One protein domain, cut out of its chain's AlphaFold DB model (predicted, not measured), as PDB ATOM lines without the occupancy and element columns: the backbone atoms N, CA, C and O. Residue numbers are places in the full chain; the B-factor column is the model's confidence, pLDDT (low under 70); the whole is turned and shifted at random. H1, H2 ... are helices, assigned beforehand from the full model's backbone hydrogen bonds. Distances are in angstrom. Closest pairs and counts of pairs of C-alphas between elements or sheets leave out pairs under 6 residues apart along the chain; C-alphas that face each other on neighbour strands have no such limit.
ATOM      1  N   LYS A 278     213.193 227.893 132.697       78.62
ATOM      2  CA  LYS A 278     213.570 226.477 132.582       78.62
ATOM      3  C   LYS A 278     214.964 226.227 133.159       78.62
ATOM      4  O   LYS A 278     215.968 226.744 132.661       78.62
ATOM      5  N   LEU A 279     215.006 225.367 134.176       78.38
ATOM      6  CA  LEU A 279     216.240 224.861 134.775       78.38
ATOM      7  C   LEU A 279     217.084 224.116 133.731       78.38
ATOM      8  O   LEU A 279     216.546 223.434 132.855       78.38
ATOM      9  N   HIS A 280     218.410 224.222 133.829       72.75
ATOM     10  CA  HIS A 280     219.314 223.487 132.945       72.75
ATOM     11  C   HIS A 280     219.201 221.973 133.189       72.75
ATOM     12  O   HIS A 280     219.100 221.521 134.328       72.75
ATOM     13  N   THR A 281     219.374 221.164 132.142       69.62
ATOM     14  CA  THR A 281     219.448 219.684 132.195       69.62
ATOM     15  C   THR A 281     220.536 219.103 133.116       69.62
ATOM     16  O   THR A 281     220.606 217.890 133.282       69.62
ATOM     17  N   ASN A 282     221.395 219.948 133.698       70.81
ATOM     18  CA  ASN A 282     222.467 219.551 134.611       70.81
ATOM     19  C   ASN A 282     222.037 219.651 136.085       70.81
ATOM     20  O   ASN A 282     222.784 219.230 136.967       70.81
ATOM     21  N   VAL A 283     220.860 220.222 136.373       78.94
ATOM     22  CA  VAL A 283     220.291 220.234 137.723       78.94
ATOM     23  C   VAL A 283     219.816 218.817 138.049       78.94
ATOM     24  O   VAL A 283     218.970 218.257 137.356       78.94
ATOM     25  N   GLY A 284     220.391 218.212 139.089       80.12
ATOM     26  CA  GLY A 284     220.073 216.834 139.469       80.12
ATOM     27  C   GLY A 284     218.619 216.674 139.921       80.12
ATOM     28  O   GLY A 284     218.096 217.525 140.639       80.12
ATOM     29  N   GLN A 285     217.994 215.546 139.564       80.69
ATOM     30  CA  GLN A 285     216.572 215.255 139.822       80.69
ATOM     31  C   GLN A 285     216.138 215.529 141.270       80.69
ATOM     32  O   GLN A 285     215.086 216.119 141.479       80.69
ATOM     33  N   ARG A 286     216.970 215.200 142.270       81.69
ATOM     34  CA  ARG A 286     216.673 215.475 143.688       81.69
ATOM     35  C   ARG A 286     216.448 216.966 143.978       81.69
ATOM     36  O   ARG A 286     215.532 217.288 144.719       81.69
ATOM     37  N   LYS A 287     217.246 217.867 143.386       84.94
ATOM     38  CA  LYS A 287     217.072 219.324 143.547       84.94
ATOM     39  C   LYS A 287     215.777 219.802 142.878       84.94
ATOM     40  O   LYS A 287     215.085 220.643 143.436       84.94
ATOM     41  N   ILE A 288     215.432 219.242 141.715       87.06
ATOM     42  CA  ILE A 288     214.177 219.546 141.007       87.06
ATOM     43  C   ILE A 288     212.968 219.099 141.842       87.06
ATOM     44  O   ILE A 288     212.019 219.863 141.989       87.06
ATOM     45  N   GLU A 289     213.025 217.908 142.440       87.38
ATOM     46  CA  GLU A 289     211.936 217.375 143.261       87.38
ATOM     47  C   GLU A 289     211.703 218.211 144.527       87.38
ATOM     48  O   GLU A 289     210.567 218.579 144.810       87.38
ATOM     49  N   THR A 290     212.769 218.612 145.234       86.19
ATOM     50  CA  THR A 290     212.659 219.532 146.382       86.19
ATOM     51  C   THR A 290     212.040 220.876 145.980       86.19
ATOM     52  O   THR A 290     211.176 221.384 146.690       86.19
ATOM     53  N   LEU A 291     212.417 221.439 144.824       88.62
ATOM     54  CA  LEU A 291     211.804 222.674 144.320       88.62
ATOM     55  C   LEU A 291     210.310 222.498 144.025       88.62
ATOM     56  O   LEU A 291     209.513 223.341 144.430       88.62
ATOM     57  N   ASN A 292     209.922 221.402 143.370       87.69
ATOM     58  CA  ASN A 292     208.516 221.094 143.096       87.69
ATOM     59  C   ASN A 292     207.714 220.926 144.396       87.69
ATOM     60  O   ASN A 292     206.622 221.479 144.514       87.69
ATOM     61  N   GLN A 293     208.272 220.219 145.384       87.56
ATOM     62  CA  GLN A 293     207.651 219.999 146.691       87.56
ATOM     63  C   GLN A 293     207.410 221.317 147.442       87.56
ATOM     64  O   GLN A 293     206.316 221.527 147.966       87.56
ATOM     65  N   VAL A 294     208.387 222.231 147.449       86.75
ATOM     66  CA  VAL A 294     208.252 223.544 148.104       86.75
ATOM     67  C   VAL A 294     207.260 224.444 147.359       86.75
ATOM     68  O   VAL A 294     206.384 225.034 147.988       86.75
ATOM     69  N   VAL A 295     207.327 224.509 146.023       87.00
ATOM     70  CA  VAL A 295     206.373 225.274 145.191       87.00
ATOM     71  C   VAL A 295     204.935 224.783 145.398       87.00
ATOM     72  O   VAL A 295     204.029 225.595 145.587       87.00
ATOM     73  N   GLN A 296     204.727 223.462 145.439       85.75
ATOM     74  CA  GLN A 296     203.421 222.857 145.708       85.75
ATOM     75  C   GLN A 296     202.957 223.102 147.154       85.75
ATOM     76  O   GLN A 296     201.789 223.425 147.370       85.75
ATOM     77  N   GLY A 297     203.856 222.993 148.139       82.75
ATOM     78  CA  GLY A 297     203.560 223.244 149.554       82.75
ATOM     79  C   GLY A 297     203.145 224.691 149.840       82.75
ATOM     80  O   GLY A 297     202.219 224.921 150.615       82.75
ATOM     81  N   LEU A 298     203.764 225.661 149.160       84.75
ATOM     82  CA  LEU A 298     203.381 227.078 149.214       84.75
ATOM     83  C   LEU A 298     202.171 227.426 148.327       84.75
ATOM     84  O   LEU A 298     201.701 228.561 148.379       84.75
ATOM     85  N   LYS A 299     201.661 226.477 147.527       83.44
ATOM     86  CA  LYS A 299     200.584 226.677 146.538       83.44
ATOM     87  C   LYS A 299     200.864 227.829 145.561       83.44
ATOM     88  O   LYS A 299     199.953 228.556 145.175       83.44
ATOM     89  N   LEU A 300     202.127 227.999 145.169       80.94
ATOM     90  CA  LEU A 300     202.519 229.033 144.213       80.94
ATOM     91  C   LEU A 300     202.095 228.619 142.800       80.94
ATOM     92  O   LEU A 300     202.541 227.591 142.286       80.94
ATOM     93  N   GLU A 301     201.262 229.436 142.158       78.88
ATOM     94  CA  GLU A 301     201.025 229.324 140.718       78.88
ATOM     95  C   GLU A 301     202.307 229.664 139.947       78.88
ATOM     96  O   GLU A 301     203.124 230.473 140.395       78.88
ATOM     97  N   ILE A 302     202.506 229.040 138.781       77.88
ATOM     98  CA  ILE A 302     203.683 229.313 137.946       77.88
ATOM     99  C   ILE A 302     203.586 230.769 137.460       77.88
ATOM    100  O   ILE A 302     202.623 231.088 136.759       77.88
ATOM    101  N   PRO A 303     204.552 231.648 137.797       76.88
ATOM    102  CA  PRO A 303     204.425 233.060 137.482       76.88
ATOM    103  C   PRO A 303     204.357 233.312 135.976       76.88
ATOM    104  O   PRO A 303     204.928 232.581 135.162       76.88
ATOM    105  N   HIS A 304     203.664 234.386 135.607       74.31
ATOM    106  CA  HIS A 304     203.595 234.828 134.225       74.31
ATOM    107  C   HIS A 304     204.983 235.285 133.740       74.31
ATOM    108  O   HIS A 304     205.804 235.783 134.509       74.31
ATOM    109  N   ALA A 305     205.270 235.072 132.454       75.75
ATOM    110  CA  ALA A 305     206.612 235.227 131.894       75.75
ATOM    111  C   ALA A 305     206.947 236.688 131.534       75.75
ATOM    112  O   ALA A 305     207.157 237.002 130.364       75.75
ATOM    113  N   THR A 306     206.970 237.554 132.546       80.00
ATOM    114  CA  THR A 306     207.492 238.934 132.543       80.00
ATOM    115  C   THR A 306     208.863 238.974 133.230       80.00
ATOM    116  O   THR A 306     209.138 238.131 134.088       80.00
ATOM    117  N   PRO A 307     209.754 239.930 132.900       78.44
ATOM    118  CA  PRO A 307     211.154 239.868 133.333       78.44
ATOM    119  C   PRO A 307     211.320 239.910 134.861       78.44
ATOM    120  O   PRO A 307     212.142 239.179 135.407       78.44
ATOM    121  N   GLU A 308     210.503 240.706 135.552       82.94
ATOM    122  CA  GLU A 308     210.525 240.859 137.014       82.94
ATOM    123  C   GLU A 308     210.129 239.562 137.732       82.94
ATOM    124  O   GLU A 308     210.853 239.075 138.600       82.94
ATOM    125  N   TYR A 309     209.016 238.946 137.322       84.06
ATOM    126  CA  TYR A 309     208.522 237.708 137.925       84.06
ATOM    127  C   TYR A 309     209.399 236.499 137.575       84.06
ATOM    128  O   TYR A 309     209.565 235.600 138.399       84.06
ATOM    129  N   VAL A 310     210.008 236.480 136.383       83.12
ATOM    130  CA  VAL A 310     211.013 235.473 136.002       83.12
ATOM    131  C   VAL A 310     212.263 235.593 136.878       83.12
ATOM    132  O   VAL A 310     212.766 234.568 137.340       83.12
ATOM    133  N   ALA A 311     212.741 236.813 137.145       83.00
ATOM    134  CA  ALA A 311     213.880 237.056 138.027       83.00
ATOM    135  C   ALA A 311     213.574 236.632 139.474       83.00
ATOM    136  O   ALA A 311     214.260 235.755 139.997       83.00
ATOM    137  N   ALA A 312     212.493 237.145 140.069       84.62
ATOM    138  CA  ALA A 312     212.092 236.824 141.443       84.62
ATOM    139  C   ALA A 312     211.828 235.317 141.651       84.62
ATOM    140  O   ALA A 312     212.205 234.740 142.669       84.62
ATOM    141  N   PHE A 313     211.232 234.629 140.668       86.69
ATOM    142  CA  PHE A 313     211.016 233.180 140.743       86.69
ATOM    143  C   PHE A 313     212.292 232.356 140.495       86.69
ATOM    144  O   PHE A 313     212.359 231.188 140.881       86.69
ATOM    145  N   ASN A 314     213.313 232.917 139.847       86.31
ATOM    146  CA  ASN A 314     214.635 232.295 139.753       86.31
ATOM    147  C   ASN A 314     215.419 232.475 141.061       86.31
ATOM    148  O   ASN A 314     215.982 231.500 141.556       86.31
ATOM    149  N   GLU A 315     215.389 233.673 141.644       87.00
ATOM    150  CA  GLU A 315     215.979 234.007 142.946       87.00
ATOM    151  C   GLU A 315     215.409 233.115 144.057       87.00
ATOM    152  O   GLU A 315     216.146 232.314 144.628       87.00
ATOM    153  N   PHE A 316     214.081 233.077 144.212       88.75
ATOM    154  CA  PHE A 316     213.389 232.174 145.140       88.75
ATOM    155  C   PHE A 316     213.821 230.702 144.993       88.75
ATOM    156  O   PHE A 316     214.037 229.994 145.978       88.75
ATOM    157  N   ARG A 317     213.977 230.210 143.755       86.81
ATOM    158  CA  ARG A 317     214.434 228.831 143.510       86.81
ATOM    159  C   ARG A 317     215.915 228.630 143.837       86.81
ATOM    160  O   ARG A 317     216.297 227.511 144.166       86.81
ATOM    161  N   SER A 318     216.743 229.669 143.766       86.38
ATOM    162  CA  SER A 318     218.118 229.631 144.271       86.38
ATOM    163  C   SER A 318     218.125 229.522 145.800       86.38
ATOM    164  O   SER A 318     218.757 228.612 146.342       86.38
ATOM    165  N   ASP A 319     217.335 230.355 146.480       86.44
ATOM    166  CA  ASP A 319     217.252 230.408 147.946       86.44
ATOM    167  C   ASP A 319     216.765 229.089 148.555       86.44
ATOM    168  O   ASP A 319     217.343 228.596 149.522       86.44
ATOM    169  N   VAL A 320     215.752 228.452 147.957       87.31
ATOM    170  CA  VAL A 320     215.265 227.134 148.404       87.31
ATOM    171  C   VAL A 320     216.356 226.057 148.308       87.31
ATOM    172  O   VAL A 320     216.442 225.185 149.175       87.31
ATOM    173  N   ILE A 321     217.220 226.110 147.288       86.62
ATOM    174  CA  ILE A 321     218.346 225.174 147.159       86.62
ATOM    175  C   ILE A 321     219.434 225.471 148.197       86.62
ATOM    176  O   ILE A 321     219.919 224.529 148.825       86.62
ATOM    177  N   VAL A 322     219.760 226.745 148.428       85.62
ATOM    178  CA  VAL A 322     220.694 227.172 149.483       85.62
ATOM    179  C   VAL A 322     220.208 226.711 150.862       85.62
ATOM    180  O   VAL A 322     220.964 226.079 151.600       85.62
ATOM    181  N   LEU A 323     218.930 226.926 151.186       84.94
ATOM    182  CA  LEU A 323     218.313 226.454 152.430       84.94
ATOM    183  C   LEU A 323     218.404 224.924 152.568       84.94
ATOM    184  O   LEU A 323     218.722 224.421 153.648       84.94
ATOM    185  N   GLN A 324     218.185 224.167 151.490       84.75
ATOM    186  CA  GLN A 324     218.316 222.707 151.509       84.75
ATOM    187  C   GLN A 324     219.768 222.236 151.716       84.75
ATOM    188  O   GLN A 324     219.986 221.228 152.391       84.75
ATOM    189  N   GLU A 325     220.770 222.938 151.183       84.44
ATOM    190  CA  GLU A 325     222.178 222.617 151.450       84.44
ATOM    191  C   GLU A 325     222.596 222.987 152.880       84.44
ATOM    192  O   GLU A 325     223.259 222.188 153.546       84.44
ATOM    193  N   LEU A 326     222.124 224.123 153.402       84.81
ATOM    194  CA  LEU A 326     222.303 224.512 154.804       84.81
ATOM    195  C   LEU A 326     221.651 223.507 155.767       84.81
ATOM    196  O   LEU A 326     222.275 223.118 156.753       84.81
ATOM    197  N   LYS A 327     220.450 222.998 155.456       85.00
ATOM    198  CA  LYS A 327     219.793 221.925 156.226       85.00
ATOM    199  C   LYS A 327     220.647 220.656 156.271       85.00
ATOM    200  O   LYS A 327     220.826 220.081 157.341       85.00
ATOM    201  N   LEU A 328     221.207 220.228 155.137       83.88
ATOM    202  CA  LEU A 328     222.093 219.055 155.078       83.88
ATOM    203  C   LEU A 328     223.407 219.275 155.847       83.88
ATOM    204  O   LEU A 328     223.904 218.350 156.492       83.88
ATOM    205  N   ALA A 329     223.965 220.489 155.809       83.50
ATOM    206  CA  ALA A 329     225.139 220.854 156.598       83.50
ATOM    207  C   ALA A 329     224.847 220.814 158.109       83.50
ATOM    208  O   ALA A 329     225.654 220.277 158.871       83.50
ATOM    209  N   LEU A 330     223.673 221.304 158.525       83.00
ATOM    210  CA  LEU A 330     223.210 221.278 159.913       83.00
ATOM    211  C   LEU A 330     222.989 219.840 160.411       83.00
ATOM    212  O   LEU A 330     223.507 219.479 161.463       83.00
ATOM    213  N   GLN A 331     222.344 218.977 159.608       84.00
ATOM    214  CA  GLN A 331     222.159 217.546 159.926       84.00
ATOM    215  C   GLN A 331     223.492 216.830 160.137       84.00
ATOM    216  O   GLN A 331     223.643 216.013 161.046       84.00
ATOM    217  N   LYS A 332     224.480 217.140 159.291       83.88
ATOM    218  CA  LYS A 332     225.824 216.587 159.420       83.88
ATOM    219  C   LYS A 332     226.478 217.042 160.730       83.88
ATOM    220  O   LYS A 332     226.971 216.189 161.463       83.88
ATOM    221  N   ALA A 333     226.442 218.341 161.037       82.81
ATOM    222  CA  ALA A 333     226.999 218.892 162.273       82.81
ATOM    223  C   ALA A 333     226.346 218.291 163.533       82.81
ATOM    224  O   ALA A 333     227.059 217.887 164.450       82.81
ATOM    225  N   GLU A 334     225.016 218.150 163.545       83.38
ATOM    226  CA  GLU A 334     224.272 217.469 164.610       83.38
ATOM    227  C   GLU A 334     224.770 216.027 164.796       83.38
ATOM    228  O   GLU A 334     225.206 215.659 165.889       83.38
ATOM    229  N   SER A 335     224.823 215.235 163.719       81.62
ATOM    230  CA  SER A 335     225.274 213.835 163.789       81.62
ATOM    231  C   SER A 335     226.733 213.677 164.245       81.62
ATOM    232  O   SER A 335     227.070 212.709 164.929       81.62
ATOM    233  N   GLU A 336     227.611 214.631 163.910       84.31
ATOM    234  CA  GLU A 336     229.006 214.639 164.362       84.31
ATOM    235  C   GLU A 336     229.106 214.956 165.863       84.31
ATOM    236  O   GLU A 336     229.855 214.277 166.574       84.31
ATOM    237  N   LEU A 337     228.315 215.908 166.375       82.12
ATOM    238  CA  LEU A 337     228.240 216.223 167.808       82.12
ATOM    239  C   LEU A 337     227.654 215.065 168.628       82.12
ATOM    240  O   LEU A 337     228.191 214.726 169.684       82.12
ATOM    241  N   GLU A 338     226.612 214.396 168.133       83.06
ATOM    242  CA  GLU A 338     226.057 213.197 168.772       83.06
ATOM    243  C   GLU A 338     227.075 212.053 168.814       83.06
ATOM    244  O   GLU A 338     227.286 211.435 169.861       83.06
ATOM    245  N   CYS A 339     227.793 211.826 167.711       82.12
ATOM    246  CA  CYS A 339     228.898 210.872 167.673       82.12
ATOM    247  C   CYS A 339     230.022 211.256 168.652       82.12
ATOM    248  O   CYS A 339     230.610 210.376 169.289       82.12
ATOM    249  N   MET A 340     230.333 212.545 168.822       80.38
ATOM    250  CA  MET A 340     231.286 213.006 169.839       80.38
ATOM    251  C   MET A 340     230.777 212.757 171.264       80.38
ATOM    252  O   MET A 340     231.564 212.318 172.101       80.38
ATOM    253  N   ASN A 341     229.483 212.941 171.526       82.88
ATOM    254  CA  ASN A 341     228.858 212.669 172.822       82.88
ATOM    255  C   ASN A 341     228.852 211.182 173.192       82.88
ATOM    256  O   ASN A 341     229.207 210.836 174.319       82.88
ATOM    257  N   ILE A 342     228.542 210.295 172.243       83.56
ATOM    258  CA  ILE A 342     228.640 208.839 172.435       83.56
ATOM    259  C   ILE A 342     230.086 208.448 172.789       83.56
ATOM    260  O   ILE A 342     230.321 207.713 173.749       83.56
ATOM    261  N   ASN A 343     231.070 208.998 172.070       81.19
ATOM    262  CA  ASN A 343     232.490 208.757 172.343       81.19
ATOM    263  C   ASN A 343     232.979 209.378 173.667       81.19
ATOM    264  O   ASN A 343     233.868 208.819 174.306       81.19
ATOM    265  N   ALA A 344     232.435 210.525 174.089       80.00
ATOM    266  CA  ALA A 344     232.764 211.159 175.367       80.00
ATOM    267  C   ALA A 344     232.219 210.342 176.547       80.00
ATOM    268  O   ALA A 344     232.972 210.038 177.475       80.00
ATOM    269  N   SER A 345     230.959 209.906 176.450       79.69
ATOM    270  CA  SER A 345     230.292 209.032 177.420       79.69
ATOM    271  C   SER A 345     231.038 207.702 177.594       79.69
ATOM    272  O   SER A 345     231.380 207.326 178.714       79.69
ATOM    273  N   ALA A 346     231.448 207.058 176.493       79.00
ATOM    274  CA  ALA A 346     232.254 205.830 176.520       79.00
ATOM    275  C   ALA A 346     233.647 205.983 177.180       79.00
ATOM    276  O   ALA A 346     234.281 204.986 177.520       79.00
ATOM    277  N   VAL A 347     234.135 207.217 177.358       82.12
ATOM    278  CA  VAL A 347     235.418 207.549 178.007       82.12
ATOM    279  C   VAL A 347     235.198 208.204 179.386       82.12
ATOM    280  O   VAL A 347     236.152 208.649 180.022       82.12
ATOM    281  N   GLY A 348     233.953 208.272 179.875       73.50
ATOM    282  CA  GLY A 348     233.609 208.876 181.169       73.50
ATOM    283  C   GLY A 348     233.823 210.393 181.228       73.50
ATOM    284  O   GLY A 348     234.044 210.942 182.305       73.50
ATOM    285  N   ARG A 349     233.811 211.080 180.078       75.44
ATOM    286  CA  ARG A 349     233.921 212.544 179.996       75.44
ATOM    287  C   ARG A 349     232.540 213.186 179.936       75.44
ATOM    288  O   ARG A 349     231.607 212.608 179.386       75.44
ATOM    289  N   GLN A 350     232.447 214.407 180.457       73.69
ATOM    290  CA  GLN A 350     231.231 215.211 180.398       73.69
ATOM    291  C   GLN A 350     230.784 215.416 178.942       73.69
ATOM    292  O   GLN A 350     231.605 215.679 178.059       73.69
ATOM    293  N   MET A 351     229.486 215.237 178.705       69.44
ATOM    294  CA  MET A 351     228.870 215.385 177.390       69.44
ATOM    295  C   MET A 351     228.770 216.868 177.013       69.44
ATOM    296  O   MET A 351     228.609 217.730 177.875       69.44
ATOM    297  N   ILE A 352     228.868 217.148 175.717       75.25
ATOM    298  CA  ILE A 352     228.648 218.464 175.125       75.25
ATOM    299  C   ILE A 352     227.137 218.679 175.031       75.25
ATOM    300  O   ILE A 352     226.433 217.896 174.391       75.25
ATOM    301  N   GLU A 353     226.638 219.742 175.650       76.00
ATOM    302  CA  GLU A 353     225.262 220.185 175.452       76.00
ATOM    303  C   GLU A 353     225.111 220.711 174.017       76.00
ATOM    304  O   GLU A 353     225.802 221.642 173.604       76.00
ATOM    305  N   ILE A 354     224.266 220.056 173.216       74.25
ATOM    306  CA  ILE A 354     224.016 220.455 171.827       74.25
ATOM    307  C   ILE A 354     222.926 221.521 171.857       74.25
ATOM    308  O   ILE A 354     221.771 221.192 172.131       74.25
ATOM    309  N   GLU A 355     223.294 222.775 171.570       69.62
ATOM    310  CA  GLU A 355     222.347 223.893 171.539       69.62
ATOM    311  C   GLU A 355     221.122 223.575 170.657       69.62
ATOM    312  O   GLU A 355     221.293 223.070 169.540       69.62
ATOM    313  N   PRO A 356     219.895 223.957 171.073       67.56
ATOM    314  CA  PRO A 356     218.682 223.776 170.268       67.56
ATOM    315  C   PRO A 356     218.785 224.350 168.848       67.56
ATOM    316  O   PRO A 356     218.198 223.815 167.917       67.56
ATOM    317  N   ARG A 357     219.600 225.394 168.645       64.31
ATOM    318  CA  ARG A 357     219.869 226.014 167.333       64.31
ATOM    319  C   ARG A 357     220.532 225.078 166.314       64.31
ATOM    320  O   ARG A 357     220.439 225.333 165.117       64.31
ATOM    321  N   ILE A 358     221.218 224.031 166.777       69.50
ATOM    322  CA  ILE A 358     221.929 223.055 165.934       69.50
ATOM    323  C   ILE A 358     221.054 221.817 165.661       69.50
ATOM    324  O   ILE A 358     221.353 221.029 164.764       69.50
ATOM    325  N   ARG A 359     219.941 221.658 166.391       73.31
ATOM    326  CA  ARG A 359     218.990 220.555 166.227       73.31
ATOM    327  C   ARG A 359     218.165 220.731 164.957       73.31
ATOM    328  O   ARG A 359     217.491 221.739 164.770       73.31
ATOM    329  N   VAL A 360     218.174 219.725 164.083       70.62
ATOM    330  CA  VAL A 360     217.370 219.740 162.848       70.62
ATOM    331  C   VAL A 360     215.964 219.178 163.072       70.62
ATOM    332  O   VAL A 360     215.041 219.486 162.311       70.62
ATOM    333  N   SER A 361     215.805 218.354 164.107       61.75
ATOM    334  CA  SER A 361     214.644 217.472 164.277       61.75
ATOM    335  C   SER A 361     213.687 217.872 165.401       61.75
ATOM    336  O   SER A 361     212.579 217.344 165.432       61.75
ATOM    337  N   ASP A 362     214.095 218.742 166.330       54.06
ATOM    338  CA  ASP A 362     213.348 218.966 167.572       54.06
ATOM    339  C   ASP A 362     213.537 220.385 168.133       54.06
ATOM    340  O   ASP A 362     214.603 220.980 167.979       54.06
ATOM    341  N   GLY A 363     212.504 220.898 168.807       50.97
ATOM    342  CA  GLY A 363     212.494 222.213 169.458       50.97
ATOM    343  C   GLY A 363     211.812 223.337 168.664       50.97
ATOM    344  O   GLY A 363     212.279 223.778 167.614       50.97
ATOM    345  N   ALA A 364     210.720 223.870 169.220       53.66
ATOM    346  CA  ALA A 364     210.305 225.238 168.922       53.66
ATOM    347  C   ALA A 364     211.340 226.208 169.520       53.66
ATOM    348  O   ALA A 364     211.824 225.980 170.627       53.66
ATOM    349  N   PHE A 365     211.685 227.279 168.801       59.44
ATOM    350  CA  PHE A 365     212.559 228.317 169.349       59.44
ATOM    351  C   PHE A 365     211.850 229.094 170.458       59.44
ATOM    352  O   PHE A 365     210.669 229.416 170.321       59.44
ATOM    353  N   ASP A 366     212.597 229.460 171.501       55.72
ATOM    354  CA  ASP A 366     212.152 230.447 172.483       55.72
ATOM    355  C   ASP A 366     211.879 231.779 171.772       55.72
ATOM    356  O   ASP A 366     212.783 232.408 171.212       55.72
ATOM    357  N   GLU A 367     210.617 232.207 171.780       60.41
ATOM    358  CA  GLU A 367     210.141 233.387 171.048       60.41
ATOM    359  C   GLU A 367     210.837 234.677 171.527       60.41
ATOM    360  O   GLU A 367     211.058 235.600 170.746       60.41
ATOM    361  N   ALA A 368     211.306 234.685 172.781       59.81
ATOM    362  CA  ALA A 368     212.071 235.767 173.401       59.81
ATOM    363  C   ALA A 368     213.498 235.975 172.842       59.81
ATOM    364  O   ALA A 368     214.111 237.003 173.126       59.81
ATOM    365  N   LEU A 369     214.049 235.028 172.071       58.00
ATOM    366  CA  LEU A 369     215.390 235.144 171.470       58.00
ATOM    367  C   LEU A 369     215.372 235.692 170.034       58.00
ATOM    368  O   LEU A 369     216.435 235.987 169.478       58.00
ATOM    369  N   VAL A 370     214.193 235.837 169.425       65.00
ATOM    370  CA  VAL A 370     214.041 236.304 168.040       65.00
ATOM    371  C   VAL A 370     214.373 237.793 167.941       65.00
ATOM    372  O   VAL A 370     213.859 238.606 168.702       65.00
ATOM    373  N   GLY A 371     215.239 238.165 166.994       61.28
ATOM    374  CA  GLY A 371     215.634 239.566 166.777       61.28
ATOM    375  C   GLY A 371     216.644 240.144 167.781       61.28
ATOM    376  O   GLY A 371     216.965 241.326 167.697       61.28
ATOM    377  N   THR A 372     217.176 239.332 168.702       69.06
ATOM    378  CA  THR A 372     218.336 239.708 169.537       69.06
ATOM    379  C   THR A 372     219.639 239.669 168.720       69.06
ATOM    380  O   THR A 372     219.706 238.987 167.694       69.06
ATOM    381  N   GLU A 373     220.694 240.377 169.141       52.12
ATOM    382  CA  GLU A 373     221.995 240.329 168.447       52.12
ATOM    383  C   GLU A 373     222.569 238.896 168.457       52.12
ATOM    384  O   GLU A 373     222.849 238.326 169.509       52.12
ATOM    385  N   GLY A 374     222.709 238.287 167.273       61.44
ATOM    386  CA  GLY A 374     223.090 236.874 167.125       61.44
ATOM    387  C   GLY A 374     221.953 235.859 167.348       61.44
ATOM    388  O   GLY A 374     222.203 234.652 167.353       61.44
ATOM    389  N   GLY A 375     220.713 236.317 167.532       60.06
ATOM    390  CA  GLY A 375     219.515 235.480 167.614       60.06
ATOM    391  C   GLY A 375     218.963 235.051 166.244       60.06
ATOM    392  O   GLY A 375     219.318 235.627 165.212       60.06
ATOM    393  N   PRO A 376     218.080 234.035 166.197       63.12
ATOM    394  CA  PRO A 376     217.403 233.642 164.965       63.12
ATOM    395  C   PRO A 376     216.456 234.751 164.475       63.12
ATOM    396  O   PRO A 376     215.786 235.418 165.262       63.12
ATOM    397  N   THR A 377     216.349 234.914 163.156       68.38
ATOM    398  CA  THR A 377     215.431 235.876 162.514       68.38
ATOM    399  C   THR A 377     213.991 235.363 162.397       68.38
ATOM    400  O   THR A 377     213.099 236.105 161.994       68.38
ATOM    401  N   SER A 378     213.742 234.090 162.724       69.38
ATOM    402  CA  SER A 378     212.434 233.442 162.613       69.38
ATOM    403  C   SER A 378     212.267 232.335 163.655       69.38
ATOM    404  O   SER A 378     213.219 231.627 163.971       69.38
ATOM    405  N   THR A 379     211.034 232.123 164.121       68.31
ATOM    406  CA  THR A 379     210.638 230.969 164.949       68.31
ATOM    407  C   THR A 379     210.488 229.666 164.149       68.31
ATOM    408  O   THR A 379     210.235 228.606 164.726       68.31
ATOM    409  N   ARG A 380     210.617 229.704 162.814       70.62
ATOM    410  CA  ARG A 380     210.556 228.509 161.958       70.62
ATOM    411  C   ARG A 380     211.941 227.873 161.832       70.62
ATOM    412  O   ARG A 380     212.883 228.521 161.392       70.62
ATOM    413  N   THR A 381     212.048 226.584 162.151       76.88
ATOM    414  CA  THR A 381     213.255 225.792 161.869       76.88
ATOM    415  C   THR A 381     213.483 225.655 160.364       76.88
ATOM    416  O   THR A 381     212.530 225.623 159.582       76.88
ATOM    417  N   ILE A 382     214.746 225.502 159.954       77.31
ATOM    418  CA  ILE A 382     215.111 225.309 158.541       77.31
ATOM    419  C   ILE A 382     214.405 224.088 157.928       77.31
ATOM    420  O   ILE A 382     213.959 224.130 156.784       77.31
ATOM    421  N   THR A 383     214.190 223.037 158.727       80.94
ATOM    422  CA  THR A 383     213.367 221.875 158.371       80.94
ATOM    423  C   THR A 383     211.943 222.284 158.017       80.94
ATOM    424  O   THR A 383     211.484 221.935 156.939       80.94
ATOM    425  N   ARG A 384     211.272 223.089 158.852       77.81
ATOM    426  CA  ARG A 384     209.887 223.547 158.637       77.81
ATOM    427  C   ARG A 384     209.741 224.565 157.496       77.81
ATOM    428  O   ARG A 384     208.634 224.775 157.008       77.81
ATOM    429  N   MET A 385     210.830 225.212 157.076       77.31
ATOM    430  CA  MET A 385     210.842 226.099 155.904       77.31
ATOM    431  C   MET A 385     210.889 225.335 154.571       77.31
ATOM    432  O   MET A 385     210.487 225.893 153.554       77.31
ATOM    433  N   ILE A 386     211.356 224.080 154.571       80.19
ATOM    434  CA  ILE A 386     211.526 223.256 153.361       80.19
ATOM    435  C   ILE A 386     210.525 222.095 153.338       80.19
ATOM    436  O   ILE A 386     209.826 221.889 152.347       80.19
ATOM    437  N   ASP A 387     210.401 221.369 154.449       80.31
ATOM    438  CA  ASP A 387     209.446 220.278 154.636       80.31
ATOM    439  C   ASP A 387     208.099 220.879 155.059       80.31
ATOM    440  O   ASP A 387     207.656 220.777 156.204       80.31
TER     441      ASP A 387
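AT A GLANCE: This is residues 278 to 387 of the 409 residues of an uncharacterized protein of Steinernema carpocapsae (UniProt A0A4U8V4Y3). One long helix, H2, makes the longest axis of a loose, elongated model, and two shorter helices pack on one side by side stretch of it, residues 317 to 327: H1 crosses H2 at residues 317 to 321, and the very short H3 packs on residues 320 to 327, close to H1. From the far end of H2 a long link, residues 346 to 381, folds back and loops out to one side before it reaches H3. The printed part has 110 residues with three named helices, in the order H1, H2, H3 along the chain, and no named strand; the class is all helix, with 57 residues in the helices. The whole is loose, with a radius of gyration of the C-alphas of 18.3 A, and its C-alphas span 62 by 36 by 21 A.

HOW THE PARTS SIT: Begin with H1, residues 285 to 297, and look from it to H2, residues 307 to 345. H1 and H2 touch, and their closest C-alphas are those of Leu 291 and Arg 317, 6.7 A apart. Their lines are about perpendicular, only just, at 72 degrees. H2 touches H1 with residues 317 to 321 alone. Look next at H3, residues 382 to 386, which touches H2 at residues 320 to 327 of H2 alone; the closest C-alphas are those of Lys 327 and Ile 382, 6.2 A apart. H1 and H3 are close but not clearly touching, with the C-alphas of Val 294 and Ile 386 closest at 6.2 A. In H1 and H3 every backbone O i to N i+4 pair is within hydrogen-bond range; in H2 it is 34 of 35.

IN THESE COORDINATES: Find C-alpha 285 at (216.572, 215.255, 139.822); from there H1 runs to Gly 297, 18.1 A from first to last C-alpha. H2 begins at C-alpha 307, at (211.154, 239.868, 133.333), and runs to C-alpha 345 at (230.292, 209.032, 177.420), 57.1 A away. H3 goes from Ile 382 to Ile 386, where you find C-alpha 386 at (211.526, 223.256, 153.361).

THE WHOLE: The two C-alphas farthest apart are those of Thr 306 and Gly 348, 62.8 A. The printed part has no cut. The link from H1 to H2 is short, with 9 residues, and the link from H2 to H3 is long, with 36. Residues 280 to 286 stand free, and so do residues 304 to 309, of which 307 to 309 belong to H2. The mean pLDDT of the printed part is 77.2; look for values under 70 at residues 281 and 351, at residues 355 to 358 and at residues 361 to 379.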